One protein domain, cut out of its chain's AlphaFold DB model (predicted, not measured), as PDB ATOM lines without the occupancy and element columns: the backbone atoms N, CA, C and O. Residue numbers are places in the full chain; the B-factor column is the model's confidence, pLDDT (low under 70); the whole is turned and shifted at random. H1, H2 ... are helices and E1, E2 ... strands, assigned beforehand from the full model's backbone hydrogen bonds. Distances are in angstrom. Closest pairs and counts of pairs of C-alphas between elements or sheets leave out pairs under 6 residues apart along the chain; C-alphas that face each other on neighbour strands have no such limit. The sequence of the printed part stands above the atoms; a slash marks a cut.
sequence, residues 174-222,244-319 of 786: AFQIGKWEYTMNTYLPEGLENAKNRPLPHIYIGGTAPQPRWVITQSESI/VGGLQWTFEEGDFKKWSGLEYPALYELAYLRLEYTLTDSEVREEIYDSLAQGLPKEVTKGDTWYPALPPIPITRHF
ATOM      1  N   ALA A 174     -17.954  18.591  -3.722       49.88
ATOM      2  CA  ALA A 174     -17.242  19.845  -3.843       49.88
ATOM      3  C   ALA A 174     -16.218  19.687  -4.974       49.88
ATOM      4  O   ALA A 174     -15.366  18.797  -4.911       49.88
ATOM      5  N   PHE A 175     -16.293  20.530  -6.007       53.78
ATOM      6  CA  PHE A 175     -15.268  20.546  -7.047       53.78
ATOM      7  C   PHE A 175     -13.929  20.910  -6.404       53.78
ATOM      8  O   PHE A 175     -13.680  22.070  -6.051       53.78
ATOM      9  N   GLN A 176     -13.076  19.895  -6.239       58.00
ATOM     10  CA  GLN A 176     -11.693  20.085  -5.841       58.00
ATOM     11  C   GLN A 176     -11.030  20.970  -6.893       58.00
ATOM     12  O   GLN A 176     -10.968  20.632  -8.078       58.00
ATOM     13  N   ILE A 177     -10.567  22.133  -6.439       56.69
ATOM     14  CA  ILE A 177      -9.678  22.998  -7.208       56.69
ATOM     15  C   ILE A 177      -8.466  22.145  -7.601       56.69
ATOM     16  O   ILE A 177      -8.017  21.320  -6.800       56.69
ATOM     17  N   GLY A 178      -7.992  22.293  -8.843       50.44
ATOM     18  CA  GLY A 178      -6.958  21.422  -9.408       50.44
ATOM     19  C   GLY A 178      -5.753  21.314  -8.475       50.44
ATOM     20  O   GLY A 178      -5.395  22.317  -7.861       50.44
ATOM     21  N   LYS A 179      -5.190  20.097  -8.350       55.28
ATOM     22  CA  LYS A 179      -4.148  19.714  -7.375       55.28
ATOM     23  C   LYS A 179      -3.207  20.880  -7.051       55.28
ATOM     24  O   LYS A 179      -2.302  21.177  -7.824       55.28
ATOM     25  N   TRP A 180      -3.442  21.525  -5.912       62.59
ATOM     26  CA  TRP A 180      -2.582  22.579  -5.395       62.59
ATOM     27  C   TRP A 180      -1.743  21.963  -4.279       62.59
ATOM     28  O   TRP A 180      -2.267  21.525  -3.252       62.59
ATOM     29  N   GLU A 181      -0.445  21.837  -4.543       57.28
ATOM     30  CA  GLU A 181       0.494  21.025  -3.760       57.28
ATOM     31  C   GLU A 181       1.076  21.808  -2.575       57.28
ATOM     32  O   GLU A 181       2.265  21.752  -2.276       57.28
ATOM     33  N   TYR A 182       0.200  22.525  -1.870       57.88
ATOM     34  CA  TYR A 182       0.512  23.094  -0.568       57.88
ATOM     35  C   TYR A 182       0.326  22.034   0.518       57.88
ATOM     36  O   TYR A 182      -0.689  21.336   0.518       57.88
ATOM     37  N   THR A 183       1.287  21.898   1.435       61.72
ATOM     38  CA  THR A 183       1.212  20.944   2.557       61.72
ATOM     39  C   THR A 183       1.914  21.489   3.806       61.72
ATOM     40  O   THR A 183       2.981  21.025   4.193       61.72
ATOM     41  N   MET A 184       1.310  22.475   4.476       63.34
ATOM     42  CA  MET A 184       1.850  22.998   5.740       63.34
ATOM     43  C   MET A 184       1.187  22.346   6.962       63.34
ATOM     44  O   MET A 184      -0.041  22.226   7.030       63.34
ATOM     45  N   ASN A 185       2.002  21.978   7.956       65.38
ATOM     46  CA  ASN A 185       1.537  21.726   9.320       65.38
ATOM     47  C   ASN A 185       1.054  23.050   9.921       65.38
ATOM     48  O   ASN A 185       1.857  23.958  10.120       65.38
ATOM     49  N   THR A 186      -0.228  23.160  10.259       63.12
ATOM     50  CA  THR A 186      -0.717  24.377  10.919       63.12
ATOM     51  C   THR A 186      -0.155  24.485  12.339       63.12
ATOM     52  O   THR A 186      -0.288  23.549  13.143       63.12
ATOM     53  N   TYR A 187       0.481  25.622  12.640       59.16
ATOM     54  CA  TYR A 187       1.074  25.898  13.946       59.16
ATOM     55  C   TYR A 187       0.023  25.811  15.063       59.16
ATOM     56  O   TYR A 187      -1.116  26.256  14.912       59.16
ATOM     57  N   LEU A 188       0.416  25.225  16.195       63.66
ATOM     58  CA  LEU A 188      -0.363  25.295  17.427       63.66
ATOM     59  C   LEU A 188      -0.129  26.667  18.076       63.66
ATOM     60  O   LEU A 188       1.033  27.007  18.301       63.66
ATOM     61  N   PRO A 189      -1.180  27.436  18.414       59.81
ATOM     62  CA  PRO A 189      -1.010  28.591  19.280       59.81
ATOM     63  C   PRO A 189      -0.539  28.133  20.669       59.81
ATOM     64  O   PRO A 189      -0.994  27.114  21.198       59.81
ATOM     65  N   GLU A 190       0.392  28.887  21.244       46.06
ATOM     66  CA  GLU A 190       1.002  28.599  22.542       46.06
ATOM     67  C   GLU A 190      -0.057  28.558  23.663       46.06
ATOM     68  O   GLU A 190      -0.984  29.371  23.694       46.06
ATOM     69  N   GLY A 191       0.047  27.571  24.559       53.53
ATOM     70  CA  GLY A 191      -0.924  27.338  25.636       53.53
ATOM     71  C   GLY A 191      -2.216  26.604  25.237       53.53
ATOM     72  O   GLY A 191      -3.095  26.442  26.081       53.53
ATOM     73  N   LEU A 192      -2.364  26.130  23.990       58.09
ATOM     74  CA  LEU A 192      -3.541  25.359  23.559       58.09
ATOM     75  C   LEU A 192      -3.494  23.890  24.023       58.09
ATOM     76  O   LEU A 192      -3.421  22.961  23.216       58.09
ATOM     77  N   GLU A 193      -3.542  23.669  25.333       58.41
ATOM     78  CA  GLU A 193      -3.582  22.329  25.916       58.41
ATOM     79  C   GLU A 193      -5.000  21.734  25.914       58.41
ATOM     80  O   GLU A 193      -6.017  22.414  26.063       58.41
ATOM     81  N   ASN A 194      -5.074  20.415  25.738       59.69
ATOM     82  CA  ASN A 194      -6.307  19.653  25.917       59.69
ATOM     83  C   ASN A 194      -6.564  19.484  27.419       59.69
ATOM     84  O   ASN A 194      -5.663  19.035  28.116       59.69
ATOM     85  N   ALA A 195      -7.795  19.673  27.904       59.84
ATOM     86  CA  ALA A 195      -8.169  19.427  29.308       59.84
ATOM     87  C   ALA A 195      -7.965  17.967  29.804       59.84
ATOM     88  O   ALA A 195      -8.285  17.643  30.946       59.84
ATOM     89  N   LYS A 196      -7.480  17.066  28.939       62.00
ATOM     90  CA  LYS A 196      -7.083  15.677  29.237       62.00
ATOM     91  C   LYS A 196      -5.601  15.386  28.922       62.00
ATOM     92  O   LYS A 196      -5.240  14.219  28.809       62.00
ATOM     93  N   ASN A 197      -4.787  16.417  28.677       64.31
ATOM     94  CA  ASN A 197      -3.356  16.392  28.317       64.31
ATOM     95  C   ASN A 197      -2.976  15.403  27.190       64.31
ATOM     96  O   ASN A 197      -1.848  14.919  27.108       64.31
ATOM     97  N   ARG A 198      -3.922  15.087  26.295       66.00
ATOM     98  CA  ARG A 198      -3.693  14.196  25.147       66.00
ATOM     99  C   ARG A 198      -3.028  14.945  23.991       66.00
ATOM    100  O   ARG A 198      -3.439  16.076  23.720       66.00
ATOM    101  N   PRO A 199      -2.104  14.306  23.244       68.75
ATOM    102  CA  PRO A 199      -1.498  14.907  22.062       68.75
ATOM    103  C   PRO A 199      -2.575  15.280  21.039       68.75
ATOM    104  O   PRO A 199      -3.434  14.468  20.673       68.75
ATOM    105  N   LEU A 200      -2.535  16.536  20.597       76.94
ATOM    106  CA  LEU A 200      -3.481  17.072  19.629       76.94
ATOM    107  C   LEU A 200      -3.105  16.621  18.209       76.94
ATOM    108  O   LEU A 200      -1.933  16.720  17.833       76.94
ATOM    109  N   PRO A 201      -4.075  16.157  17.396       79.25
ATOM    110  CA  PRO A 201      -3.809  15.715  16.033       79.25
ATOM    111  C   PRO A 201      -3.192  16.853  15.222       79.25
ATOM    112  O   PRO A 201      -3.506  18.028  15.426       79.25
ATOM    113  N   HIS A 202      -2.291  16.523  14.305       79.69
ATOM    114  CA  HIS A 202      -1.790  17.502  13.348       79.69
ATOM    115  C   HIS A 202      -2.886  17.806  12.327       79.69
ATOM    116  O   HIS A 202      -3.599  16.902  11.894       79.69
ATOM    117  N   ILE A 203      -3.046  19.088  11.999       83.50
ATOM    118  CA  ILE A 203      -4.046  19.567  11.047       83.50
ATOM    119  C   ILE A 203      -3.306  20.288   9.931       83.50
ATOM    120  O   ILE A 203      -2.445  21.132  10.194       83.50
ATOM    121  N   TYR A 204      -3.637  19.938   8.697       84.88
ATOM    122  CA  TYR A 204      -2.930  20.406   7.512       84.88
ATOM    123  C   TYR A 204      -3.764  21.420   6.723       84.88
ATOM    124  O   TYR A 204      -4.994  21.421   6.800       84.88
ATOM    125  N   ILE A 205      -3.106  22.250   5.917       85.44
ATOM    126  CA  ILE A 205      -3.748  23.017   4.838       85.44
ATOM    127  C   ILE A 205      -3.231  22.458   3.512       85.44
ATOM    128  O   ILE A 205      -2.016  22.345   3.339       85.44
ATOM    129  N   GLY A 206      -4.135  22.103   2.592       80.94
ATOM    130  CA  GLY A 206      -3.750  21.629   1.259       80.94
ATOM    131  C   GLY A 206      -4.736  20.685   0.574       80.94
ATOM    132  O   GLY A 206      -5.373  19.852   1.216       80.94
ATOM    133  N   GLY A 207      -4.808  20.751  -0.761       75.75
ATOM    134  CA  GLY A 207      -5.627  19.835  -1.569       75.75
ATOM    135  C   GLY A 207      -5.089  18.397  -1.621       75.75
ATOM    136  O   GLY A 207      -5.861  17.449  -1.780       75.75
ATOM    137  N   THR A 208      -3.780  18.214  -1.431       74.56
ATOM    138  CA  THR A 208      -3.086  16.911  -1.408       74.56
ATOM    139  C   THR A 208      -2.644  16.464  -0.009       74.56
ATOM    140  O   THR A 208      -2.173  15.342   0.143       74.56
ATOM    141  N   ALA A 209      -2.823  17.301   1.018       79.25
ATOM    142  CA  ALA A 209      -2.327  17.045   2.372       79.25
ATOM    143  C   ALA A 209      -3.000  15.841   3.074       79.25
ATOM    144  O   ALA A 209      -4.131  15.492   2.717       79.25
ATOM    145  N   PRO A 210      -2.371  15.230   4.101       81.31
ATOM    146  CA  PRO A 210      -3.009  14.220   4.950       81.31
ATOM    147  C   PRO A 210      -4.233  14.770   5.696       81.31
ATOM    148  O   PRO A 210      -4.259  15.934   6.079       81.31
ATOM    149  N   GLN A 211      -5.241  13.933   5.937       83.81
ATOM    150  CA  GLN A 211      -6.403  14.277   6.768       83.81
ATOM    151  C   GLN A 211      -6.085  14.047   8.264       83.81
ATOM    152  O   GLN A 211      -5.425  13.050   8.579       83.81
ATOM    153  N   PRO A 212      -6.552  14.899   9.201       85.50
ATOM    154  CA  PRO A 212      -7.540  15.970   9.027       85.50
ATOM    155  C   PRO A 212      -6.947  17.262   8.445       85.50
ATOM    156  O   PRO A 212      -5.842  17.674   8.801       85.50
ATOM    157  N   ARG A 213      -7.690  17.922   7.549       86.62
ATOM    158  CA  ARG A 213      -7.170  19.047   6.754       86.62
ATOM    159  C   ARG A 213      -8.210  20.084   6.360       86.62
ATOM    160  O   ARG A 213      -9.388  19.779   6.197       86.62
ATOM    161  N   TRP A 214      -7.736  21.295   6.103       87.06
ATOM    162  CA  TRP A 214      -8.475  22.328   5.389       87.06
ATOM    163  C   TRP A 214      -8.189  22.267   3.891       87.06
ATOM    164  O   TRP A 214      -7.039  22.350   3.451       87.06
ATOM    165  N   VAL A 215      -9.261  22.179   3.109       86.50
ATOM    166  CA  VAL A 215      -9.248  22.251   1.649       86.50
ATOM    167  C   VAL A 215     -10.033  23.488   1.229       86.50
ATOM    168  O   VAL A 215     -11.071  23.814   1.800       86.50
ATOM    169  N   ILE A 216      -9.545  24.205   0.220       85.38
ATOM    170  CA  ILE A 216     -10.327  25.261  -0.425       85.38
ATOM    171  C   ILE A 216     -11.046  24.625  -1.609       85.38
ATOM    172  O   ILE A 216     -10.429  23.979  -2.458       85.38
ATOM    173  N   THR A 217     -12.359  24.801  -1.661       82.31
ATOM    174  CA  THR A 217     -13.224  24.231  -2.700       82.31
ATOM    175  C   THR A 217     -14.029  25.321  -3.387       82.31
ATOM    176  O   THR A 217     -14.368  26.332  -2.769       82.31
ATOM    177  N   GLN A 218     -14.376  25.112  -4.656       76.00
ATOM    178  CA  GLN A 218     -15.380  25.946  -5.312       76.00
ATOM    179  C   GLN A 218     -16.753  25.552  -4.772       76.00
ATOM    180  O   GLN A 218     -17.125  24.378  -4.833       76.00
ATOM    181  N   SER A 219     -17.510  26.517  -4.245       67.88
ATOM    182  CA  SER A 219     -18.920  26.261  -3.963       67.88
ATOM    183  C   SER A 219     -19.640  25.989  -5.283       67.88
ATOM    184  O   SER A 219     -19.635  26.817  -6.197       67.88
ATOM    185  N   GLU A 220     -20.292  24.832  -5.402       57.66
ATOM    186  CA  GLU A 220     -21.384  24.732  -6.361       57.66
ATOM    187  C   GLU A 220     -22.435  25.752  -5.928       57.66
ATOM    188  O   GLU A 220     -22.964  25.684  -4.813       57.66
ATOM    189  N   SER A 221     -22.751  26.712  -6.798       45.78
ATOM    190  CA  SER A 221     -23.949  27.516  -6.609       45.78
ATOM    191  C   SER A 221     -25.147  26.603  -6.861       45.78
ATOM    192  O   SER A 221     -25.636  26.494  -7.984       45.78
ATOM    193  N   ILE A 222     -25.592  25.907  -5.806       42.91
ATOM    194  CA  ILE A 222     -26.803  25.086  -5.828       42.91
ATOM    195  C   ILE A 222     -27.914  25.988  -6.351       42.91
ATOM    196  O   ILE A 222     -28.372  26.901  -5.657       42.91
ATOM    197  N   VAL A 244     -18.451  30.258 -11.614       53.38
ATOM    198  CA  VAL A 244     -17.647  29.609 -10.576       53.38
ATOM    199  C   VAL A 244     -18.039  30.234  -9.246       53.38
ATOM    200  O   VAL A 244     -17.826  31.430  -9.037       53.38
ATOM    201  N   GLY A 245     -18.674  29.437  -8.386       58.28
ATOM    202  CA  GLY A 245     -19.124  29.912  -7.090       58.28
ATOM    203  C   GLY A 245     -17.941  30.321  -6.223       58.28
ATOM    204  O   GLY A 245     -16.800  29.911  -6.455       58.28
ATOM    205  N   GLY A 246     -18.224  31.158  -5.225       73.81
ATOM    206  CA  GLY A 246     -17.204  31.673  -4.319       73.81
ATOM    207  C   GLY A 246     -16.368  30.543  -3.721       73.81
ATOM    208  O   GLY A 246     -16.891  29.470  -3.402       73.81
ATOM    209  N   LEU A 247     -15.066  30.783  -3.590       81.69
ATOM    210  CA  LEU A 247     -14.187  29.843  -2.913       81.69
ATOM    211  C   LEU A 247     -14.592  29.764  -1.439       81.69
ATOM    212  O   LEU A 247     -14.882  30.783  -0.812       81.69
ATOM    213  N   GLN A 248     -14.611  28.555  -0.891       86.06
ATOM    214  CA  GLN A 248     -14.976  28.305   0.497       86.06
ATOM    215  C   GLN A 248     -13.973  27.345   1.137       86.06
ATOM    216  O   GLN A 248     -13.608  26.332   0.539       86.06
ATOM    217  N   TRP A 249     -13.582  27.649   2.377       86.81
ATOM    218  CA  TRP A 249     -12.891  26.710   3.254       86.81
ATOM    219  C   TRP A 249     -13.824  25.562   3.648       86.81
ATOM    220  O   TRP A 249     -14.865  25.776   4.277       86.81
ATOM    221  N   THR A 250     -13.440  24.343   3.290       85.75
ATOM    222  CA  THR A 250     -14.067  23.098   3.730       85.75
ATOM    223  C   THR A 250     -13.078  22.306   4.576       85.75
ATOM    224  O   THR A 250     -11.903  22.169   4.238       85.75
ATOM    225  N   PHE A 251     -13.548  21.807   5.717       87.38
ATOM    226  CA  PHE A 251     -12.774  20.897   6.548       87.38
ATOM    227  C   PHE A 251     -13.040  19.468   6.067       87.38
ATOM    228  O   PHE A 251     -14.196  19.067   5.937       87.38
ATOM    229  N   GLU A 252     -11.983  18.718   5.768       86.56
ATOM    230  CA  GLU A 252     -12.044  17.283   5.512       86.56
ATOM    231  C   GLU A 252     -11.444  16.553   6.715       86.56
ATOM    232  O   GLU A 252     -10.229  16.585   6.929       86.56
ATOM    233  N   GLU A 253     -12.283  15.880   7.502       81.50
ATOM    234  CA  GLU A 253     -11.804  15.220   8.717       81.50
ATOM    235  C   GLU A 253     -11.040  13.916   8.422       81.50
ATOM    236  O   GLU A 253      -9.954  13.689   8.960       81.50
ATOM    237  N   GLY A 254     -11.602  13.050   7.571       81.12
ATOM    238  CA  GLY A 254     -11.071  11.715   7.262       81.12
ATOM    239  C   GLY A 254     -11.543  10.613   8.222       81.12
ATOM    240  O   GLY A 254     -12.713  10.556   8.598       81.12
ATOM    241  N   ASP A 255     -10.637   9.722   8.637       78.62
ATOM    242  CA  ASP A 255     -10.968   8.601   9.529       78.62
ATOM    243  C   ASP A 255     -10.999   9.001  11.015       78.62
ATOM    244  O   ASP A 255      -9.955   9.093  11.665       78.62
ATOM    245  N   PHE A 256     -12.201   9.086  11.593       66.38
ATOM    246  CA  PHE A 256     -12.466   9.416  13.008       66.38
ATOM    247  C   PHE A 256     -11.619   8.648  14.035       66.38
ATOM    248  O   PHE A 256     -11.315   9.158  15.112       66.38
ATOM    249  N   LYS A 257     -11.191   7.426  13.702       71.44
ATOM    250  CA  LYS A 257     -10.358   6.581  14.571       71.44
ATOM    251  C   LYS A 257      -8.904   7.065  14.710       71.44
ATOM    252  O   LYS A 257      -8.211   6.580  15.597       71.44
ATOM    253  N   LYS A 258      -8.424   7.986  13.861       71.00
ATOM    254  CA  LYS A 258      -7.008   8.406  13.811       71.00
ATOM    255  C   LYS A 258      -6.667   9.608  14.708       71.00
ATOM    256  O   LYS A 258      -5.499   9.798  15.033       71.00
ATOM    257  N   TRP A 259      -7.639  10.414  15.148       70.81
ATOM    258  CA  TRP A 259      -7.375  11.731  15.769       70.81
ATOM    259  C   TRP A 259      -7.364  11.721  17.313       70.81
ATOM    260  O   TRP A 259      -8.117  12.452  17.954       70.81
ATOM    261  N   SER A 260      -6.562  10.832  17.913       66.38
ATOM    262  CA  SER A 260      -6.355  10.678  19.377       66.38
ATOM    263  C   SER A 260      -7.620  10.558  20.268       66.38
ATOM    264  O   SER A 260      -7.549  10.637  21.502       66.38
ATOM    265  N   GLY A 261      -8.781  10.286  19.662       69.75
ATOM    266  CA  GLY A 261     -10.071  10.165  20.344       69.75
ATOM    267  C   GLY A 261     -10.718  11.503  20.721       69.75
ATOM    268  O   GLY A 261     -11.431  11.558  21.723       69.75
ATOM    269  N   LEU A 262     -10.455  12.578  19.968       75.62
ATOM    270  CA  LEU A 262     -11.223  13.824  20.061       75.62
ATOM    271  C   LEU A 262     -12.633  13.668  19.472       75.62
ATOM    272  O   LEU A 262     -12.835  13.000  18.459       75.62
ATOM    273  N   GLU A 263     -13.603  14.346  20.084       82.38
ATOM    274  CA  GLU A 263     -14.940  14.520  19.514       82.38
ATOM    275  C   GLU A 263     -14.891  15.461  18.302       82.38
ATOM    276  O   GLU A 263     -14.081  16.388  18.252       82.38
ATOM    277  N   TYR A 264     -15.787  15.263  17.332       83.38
ATOM    278  CA  TYR A 264     -15.789  16.047  16.094       83.38
ATOM    279  C   TYR A 264     -15.889  17.576  16.299       83.38
ATOM    280  O   TYR A 264     -15.089  18.285  15.685       83.38
ATOM    281  N   PRO A 265     -16.759  18.117  17.181       83.50
ATOM    282  CA  PRO A 265     -16.800  19.560  17.417       83.50
ATOM    283  C   PRO A 265     -15.482  20.105  17.985       83.50
ATOM    284  O   PRO A 265     -15.032  21.167  17.563       83.50
ATOM    285  N   ALA A 266     -14.806  19.343  18.854       81.88
ATOM    286  CA  ALA A 266     -13.481  19.692  19.360       81.88
ATOM    287  C   ALA A 266     -12.410  19.646  18.255       81.88
ATOM    288  O   ALA A 266     -11.556  20.527  18.198       81.88
ATOM    289  N   LEU A 267     -12.461  18.671  17.338       84.50
ATOM    290  CA  LEU A 267     -11.558  18.657  16.184       84.50
ATOM    291  C   LEU A 267     -11.789  19.869  15.269       84.50
ATOM    292  O   LEU A 267     -10.819  20.510  14.875       84.50
ATOM    293  N   TYR A 268     -13.042  20.195  14.938       86.12
ATOM    294  CA  TYR A 268     -13.365  21.353  14.099       86.12
ATOM    295  C   TYR A 268     -12.960  22.675  14.772       86.12
ATOM    296  O   TYR A 268     -12.468  23.585  14.110       86.12
ATOM    297  N   GLU A 269     -13.106  22.781  16.093       86.25
ATOM    298  CA  GLU A 269     -12.665  23.943  16.868       86.25
ATOM    299  C   GLU A 269     -11.136  24.097  16.868       86.25
ATOM    300  O   GLU A 269     -10.628  25.181  16.577       86.25
ATOM    301  N   LEU A 270     -10.396  23.003  17.083       84.31
ATOM    302  CA  LEU A 270      -8.938  22.962  16.926       84.31
ATOM    303  C   LEU A 270      -8.518  23.349  15.498       84.31
ATOM    304  O   LEU A 270      -7.572  24.113  15.314       84.31
ATOM    305  N   ALA A 271      -9.230  22.841  14.489       86.31
ATOM    306  CA  ALA A 271      -8.990  23.155  13.087       86.31
ATOM    307  C   ALA A 271      -9.210  24.642  12.793       86.31
ATOM    308  O   ALA A 271      -8.386  25.251  12.113       86.31
ATOM    309  N   TYR A 272     -10.292  25.225  13.314       88.00
ATOM    310  CA  TYR A 272     -10.616  26.639  13.149       88.00
ATOM    311  C   TYR A 272      -9.539  27.534  13.773       88.00
ATOM    312  O   TYR A 272      -9.003  28.401  13.086       88.00
ATOM    313  N   LEU A 273      -9.179  27.297  15.041       84.50
ATOM    314  CA  LEU A 273      -8.195  28.115  15.764       84.50
ATOM    315  C   LEU A 273      -6.823  28.098  15.079       84.50
ATOM    316  O   LEU A 273      -6.177  29.136  14.952       84.50
ATOM    317  N   ARG A 274      -6.391  26.930  14.588       83.94
ATOM    318  CA  ARG A 274      -5.139  26.822  13.835       83.94
ATOM    319  C   ARG A 274      -5.195  27.511  12.473       83.94
ATOM    320  O   ARG A 274      -4.224  28.163  12.105       83.94
ATOM    321  N   LEU A 275      -6.313  27.408  11.747       86.38
ATOM    322  CA  LEU A 275      -6.499  28.113  10.474       86.38
ATOM    323  C   LEU A 275      -6.445  29.635  10.675       86.38
ATOM    324  O   LEU A 275      -5.705  30.318   9.971       86.38
ATOM    325  N   GLU A 276      -7.181  30.148  11.665       86.56
ATOM    326  CA  GLU A 276      -7.201  31.566  12.049       86.56
ATOM    327  C   GLU A 276      -5.794  32.069  12.413       86.56
ATOM    328  O   GLU A 276      -5.378  33.128  11.939       86.56
ATOM    329  N   TYR A 277      -5.014  31.275  13.155       83.06
ATOM    330  CA  TYR A 277      -3.614  31.583  13.457       83.06
ATOM    331  C   TYR A 277      -2.734  31.607  12.192       83.06
ATOM    332  O   TYR A 277      -2.070  32.608  11.934       83.06
ATOM    333  N   THR A 278      -2.779  30.575  11.337       82.31
ATOM    334  CA  THR A 278      -1.966  30.540  10.099       82.31
ATOM    335  C   THR A 278      -2.324  31.612   9.067       82.31
ATOM    336  O   THR A 278      -1.455  32.023   8.311       82.31
ATOM    337  N   LEU A 279      -3.572  32.095   9.032       84.50
ATOM    338  CA  LEU A 279      -3.994  33.175   8.125       84.50
ATOM    339  C   LEU A 279      -3.793  34.582   8.721       84.50
ATOM    340  O   LEU A 279      -3.981  35.582   8.015       84.50
ATOM    341  N   THR A 280      -3.417  34.666  10.005       85.38
ATOM    342  CA  THR A 280      -2.972  35.912  10.648       85.38
ATOM    343  C   THR A 280      -1.582  36.311  10.152       85.38
ATOM    344  O   THR A 280      -1.338  37.498   9.929       85.38
ATOM    345  N   ASP A 281      -0.703  35.335   9.914       83.06
ATOM    346  CA  ASP A 281       0.553  35.545   9.193       83.06
ATOM    347  C   ASP A 281       0.261  35.911   7.726       83.06
ATOM    348  O   ASP A 281      -0.517  35.248   7.037       83.06
ATOM    349  N   SER A 282       0.851  37.005   7.245       81.75
ATOM    350  CA  SER A 282       0.724  37.421   5.850       81.75
ATOM    351  C   SER A 282       1.552  36.581   4.886       81.75
ATOM    352  O   SER A 282       1.103  36.386   3.764       81.75
ATOM    353  N   GLU A 283       2.727  36.095   5.284       84.25
ATOM    354  CA  GLU A 283       3.636  35.388   4.374       84.25
ATOM    355  C   GLU A 283       3.064  34.009   4.032       84.25
ATOM    356  O   GLU A 283       2.812  33.716   2.863       84.25
ATOM    357  N   VAL A 284       2.701  33.233   5.060       81.81
ATOM    358  CA  VAL A 284       1.992  31.948   4.925       81.81
ATOM    359  C   VAL A 284       0.659  32.106   4.180       81.81
ATOM    360  O   VAL A 284       0.311  31.278   3.339       81.81
ATOM    361  N   ARG A 285      -0.099  33.182   4.438       84.19
ATOM    362  CA  ARG A 285      -1.375  33.425   3.749       84.19
ATOM    363  C   ARG A 285      -1.196  33.679   2.252       84.19
ATOM    364  O   ARG A 285      -1.937  33.091   1.464       84.19
ATOM    365  N   GLU A 286      -0.269  34.549   1.849       83.19
ATOM    366  CA  GLU A 286      -0.046  34.780   0.420       83.19
ATOM    367  C   GLU A 286       0.588  33.542  -0.249       83.19
ATOM    368  O   GLU A 286       0.216  33.229  -1.372       83.19
ATOM    369  N   GLU A 287       1.424  32.754   0.444       83.81
ATOM    370  CA  GLU A 287       1.963  31.476  -0.067       83.81
ATOM    371  C   GLU A 287       0.855  30.434  -0.346       83.81
ATOM    372  O   GLU A 287       0.821  29.809  -1.416       83.81
ATOM    373  N   ILE A 288      -0.108  30.293   0.577       82.19
ATOM    374  CA  ILE A 288      -1.334  29.496   0.392       82.19
ATOM    375  C   ILE A 288      -2.093  29.971  -0.855       82.19
ATOM    376  O   ILE A 288      -2.557  29.152  -1.655       82.19
ATOM    377  N   TYR A 289      -2.233  31.287  -1.036       83.75
ATOM    378  CA  TYR A 289      -2.998  31.858  -2.142       83.75
ATOM    379  C   TYR A 289      -2.265  31.815  -3.488       83.75
ATOM    380  O   TYR A 289      -2.909  31.515  -4.490       83.75
ATOM    381  N   ASP A 290      -0.949  32.000  -3.553       82.06
ATOM    382  CA  ASP A 290      -0.171  31.826  -4.785       82.06
ATOM    383  C   ASP A 290      -0.147  30.353  -5.226       82.06
ATOM    384  O   ASP A 290      -0.271  30.051  -6.418       82.06
ATOM    385  N   SER A 291      -0.088  29.416  -4.275       81.06
ATOM    386  CA  SER A 291      -0.254  27.976  -4.536       81.06
ATOM    387  C   SER A 291      -1.647  27.659  -5.100       81.06
ATOM    388  O   SER A 291      -1.796  26.916  -6.072       81.06
ATOM    389  N   LEU A 292      -2.687  28.274  -4.535       79.81
ATOM    390  CA  LEU A 292      -4.072  28.141  -4.987       79.81
ATOM    391  C   LEU A 292      -4.320  28.799  -6.360       79.81
ATOM    392  O   LEU A 292      -5.084  28.273  -7.172       79.81
ATOM    393  N   ALA A 293      -3.662  29.926  -6.647       79.06
ATOM    394  CA  ALA A 293      -3.768  30.653  -7.911       79.06
ATOM    395  C   ALA A 293      -3.214  29.848  -9.098       79.06
ATOM    396  O   ALA A 293      -3.718  29.983 -10.215       79.06
ATOM    397  N   GLN A 294      -2.221  28.985  -8.856       76.25
ATOM    398  CA  GLN A 294      -1.684  28.045  -9.847       76.25
ATOM    399  C   GLN A 294      -2.693  26.937 -10.202       76.25
ATOM    400  O   GLN A 294      -2.829  26.588 -11.374       76.25
ATOM    401  N   GLY A 295      -3.445  26.432  -9.214       66.62
ATOM    402  CA  GLY A 295      -4.485  25.409  -9.399       66.62
ATOM    403  C   GLY A 295      -5.820  25.924  -9.966       66.62
ATOM    404  O   GLY A 295      -6.694  25.126 -10.322       66.62
ATOM    405  N   LEU A 296      -6.008  27.246 -10.063       72.12
ATOM    406  CA  LEU A 296      -7.254  27.876 -10.510       72.12
ATOM    407  C   LEU A 296      -7.228  28.324 -11.982       72.12
ATOM    408  O   LEU A 296      -6.225  28.834 -12.485       72.12
ATOM    409  N   PRO A 297      -8.370  28.242 -12.696       67.38
ATOM    410  CA  PRO A 297      -8.477  28.826 -14.024       67.38
ATOM    411  C   PRO A 297      -8.357  30.353 -13.943       67.38
ATOM    412  O   PRO A 297      -9.047  31.008 -13.159       67.38
ATOM    413  N   LYS A 298      -7.541  30.928 -14.838       64.44
ATOM    414  CA  LYS A 298      -7.164  32.358 -14.923       64.44
ATOM    415  C   LYS A 298      -8.328  33.342 -15.155       64.44
ATOM    416  O   LYS A 298      -8.090  34.490 -15.522       64.44
ATOM    417  N   GLU A 299      -9.579  32.915 -15.032       60.91
ATOM    418  CA  GLU A 299     -10.775  33.767 -15.030       60.91
ATOM    419  C   GLU A 299     -11.307  34.032 -13.612       60.91
ATOM    420  O   GLU A 299     -11.921  35.073 -13.401       60.91
ATOM    421  N   VAL A 300     -11.019  33.148 -12.645       64.81
ATOM    422  CA  VAL A 300     -11.434  33.265 -11.232       64.81
ATOM    423  C   VAL A 300     -10.530  34.235 -10.469       64.81
ATOM    424  O   VAL A 300     -11.016  35.091  -9.741       64.81
ATOM    425  N   THR A 301      -9.220  34.182 -10.716       60.41
ATOM    426  CA  THR A 301      -8.186  35.026 -10.081       60.41
ATOM    427  C   THR A 301      -8.163  36.484 -10.584       60.41
ATOM    428  O   THR A 301      -7.156  37.177 -10.474       60.41
ATOM    429  N   LYS A 302      -9.258  36.982 -11.184       59.47
ATOM    430  CA  LYS A 302      -9.351  38.323 -11.796       59.47
ATOM    431  C   LYS A 302     -10.152  39.320 -10.948       59.47
ATOM    432  O   LYS A 302     -11.232  39.761 -11.340       59.47
ATOM    433  N   GLY A 303      -9.576  39.724  -9.822       57.97
ATOM    434  CA  GLY A 303     -10.051  40.812  -8.959       57.97
ATOM    435  C   GLY A 303      -9.365  40.763  -7.595       57.97
ATOM    436  O   GLY A 303      -8.655  39.810  -7.318       57.97
ATOM    437  N   ASP A 304      -9.609  41.738  -6.724       54.91
ATOM    438  CA  ASP A 304      -8.949  41.810  -5.404       54.91
ATOM    439  C   ASP A 304      -9.676  40.974  -4.320       54.91
ATOM    440  O   ASP A 304      -9.387  41.073  -3.131       54.91
ATOM    441  N   THR A 305     -10.685  40.189  -4.719       63.28
ATOM    442  CA  THR A 305     -11.679  39.558  -3.829       63.28
ATOM    443  C   THR A 305     -12.049  38.134  -4.267       63.28
ATOM    444  O   THR A 305     -13.226  37.772  -4.276       63.28
ATOM    445  N   TRP A 306     -11.068  37.340  -4.708       74.00
ATOM    446  CA  TRP A 306     -11.279  35.934  -5.094       74.00
ATOM    447  C   TRP A 306     -10.967  34.935  -3.966       74.00
ATOM    448  O   TRP A 306     -11.351  33.769  -4.059       74.00
ATOM    449  N   TYR A 307     -10.307  35.393  -2.899       80.19
ATOM    450  CA  TYR A 307      -9.939  34.591  -1.734       80.19
ATOM    451  C   TYR A 307     -11.169  34.083  -0.956       80.19
ATOM    452  O   TYR A 307     -12.157  34.815  -0.827       80.19
ATOM    453  N   PRO A 308     -11.124  32.858  -0.398       81.38
ATOM    454  CA  PRO A 308     -12.195  32.335   0.443       81.38
ATOM    455  C   PRO A 308     -12.313  33.113   1.761       81.38
ATOM    456  O   PRO A 308     -11.341  33.269   2.502       81.38
ATOM    457  N   ALA A 309     -13.529  33.546   2.096       81.38
ATOM    458  CA  ALA A 309     -13.826  34.070   3.429       81.38
ATOM    459  C   ALA A 309     -13.681  32.959   4.484       81.38
ATOM    460  O   ALA A 309     -14.012  31.805   4.201       81.38
ATOM    461  N   LEU A 310     -13.210  33.313   5.688       82.88
ATOM    462  CA  LEU A 310     -13.023  32.376   6.804       82.88
ATOM    463  C   LEU A 310     -14.277  31.508   7.050       82.88
ATOM    464  O   LEU A 310     -15.403  32.001   6.912       82.88
ATOM    465  N   PRO A 311     -14.100  30.226   7.425       82.88
ATOM    466  CA  PRO A 311     -15.212  29.340   7.757       82.88
ATOM    467  C   PRO A 311     -15.989  29.858   8.985       82.88
ATOM    468  O   PRO A 311     -15.479  30.684   9.743       82.88
ATOM    469  N   PRO A 312     -17.235  29.403   9.214       77.69
ATOM    470  CA  PRO A 312     -18.013  29.845  10.366       77.69
ATOM    471  C   PRO A 312     -17.337  29.442  11.686       77.69
ATOM    472  O   PRO A 312     -16.956  28.283  11.871       77.69
ATOM    473  N   ILE A 313     -17.243  30.412  12.601       78.19
ATOM    474  CA  ILE A 313     -16.667  30.259  13.944       78.19
ATOM    475  C   ILE A 313     -17.375  29.103  14.685       78.19
ATOM    476  O   ILE A 313     -18.612  29.057  14.675       78.19
ATOM    477  N   PRO A 314     -16.638  28.187  15.344       79.00
ATOM    478  CA  PRO A 314     -17.221  27.132  16.169       79.00
ATOM    479  C   PRO A 314     -18.126  27.705  17.273       79.00
ATOM    480  O   PRO A 314     -17.803  28.690  17.934       79.00
ATOM    481  N   ILE A 315     -19.282  27.067  17.475       72.62
ATOM    482  CA  ILE A 315     -20.248  27.433  18.528       72.62
ATOM    483  C   ILE A 315     -19.854  26.795  19.877       72.62
ATOM    484  O   ILE A 315     -20.262  27.269  20.940       72.62
ATOM    485  N   THR A 316     -19.067  25.719  19.836       69.94
ATOM    486  CA  THR A 316     -18.489  25.043  21.002       69.94
ATOM    487  C   THR A 316     -17.298  25.806  21.579       69.94
ATOM    488  O   THR A 316     -16.755  26.711  20.944       69.94
ATOM    489  N   ARG A 317     -16.923  25.444  22.812       67.81
ATOM    490  CA  ARG A 317     -15.653  25.817  23.447       67.81
ATOM    491  C   ARG A 317     -15.100  24.622  24.220       67.81
ATOM    492  O   ARG A 317     -15.453  24.410  25.377       67.81
ATOM    493  N   HIS A 318     -14.283  23.830  23.543       67.44
ATOM    494  CA  HIS A 318     -13.485  22.734  24.081       67.44
ATOM    495  C   HIS A 318     -12.069  23.182  24.489       67.44
ATOM    496  O   HIS A 318     -11.462  22.520  25.329       67.44
ATOM    497  N   PHE A 319     -11.566  24.303  23.954       69.38
ATOM    498  CA  PHE A 319     -10.260  24.877  24.300       69.38
ATOM    499  C   PHE A 319     -10.384  26.268  24.940       69.38
ATOM    500  O   PHE A 319     -11.181  27.104  24.512       69.38
TER     501      PHE A 319
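What this domain is: This is residues 174 to 222 and 244 to 319 of the 786 residues of an uncharacterized protein of Penicillium patulum (UniProt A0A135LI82). Little regular structure: helices H1 and H2 meet near their ends as a V, the two-stranded ribbon E1 E2 crosses its open side, and long loops, residues 174 to 212 and 296 to 319, surround them. The 125 printed residues, with E1, E2, H1, H2 in that order, hold 43 in named elements, class mixed, with an antiparallel sheet; the whole is compact, radius of gyration of the C-alphas 14.9 A, spanning 48 by 31 by 26 A.

How they stand to each other: Residues 184 to 185 pair antiparallel with 204 to 205. E1, residues 213 to 218, and E2, residues 247 to 252, are antiparallel at 145 degrees, with N 215 and O 250 2.9 A apart, within hydrogen-bond range. The closest C-alphas of E1 and H1, residues 264 to 280, are Trp 214 and Ala 271, 7.8 A. H1 and H2, residues 282 to 295, only just touch, only at the corner, with 3 pairs of C-alphas within 8 A, the closest Leu 279 and Arg 285, 5.1 A, about perpendicular at 77 degrees. E2 and H2 are apart. In H1 every O i to N i+4 pair is within hydrogen-bond range, in H2 9 of 10.

Where its parts are: E1, 16.1 A, begins at C-alpha 213 (-7.170, 19.047, 6.754); E2 measures 15.3 A, H1 24.3 A; H2, 20.1 A, ends at C-alpha 295 (-4.485, 25.409, -9.399).

The domain as a whole: Lys 196 and Glu 299 have the C-alphas farthest apart, 48.0 A. Residues 223 to 243 are cut out, leaving 11.3 A between C-alphas 222 and 244. The link E2 to H1 is long. Of the printed part, 49 residues have pLDDT under 70, among them 174 to 199.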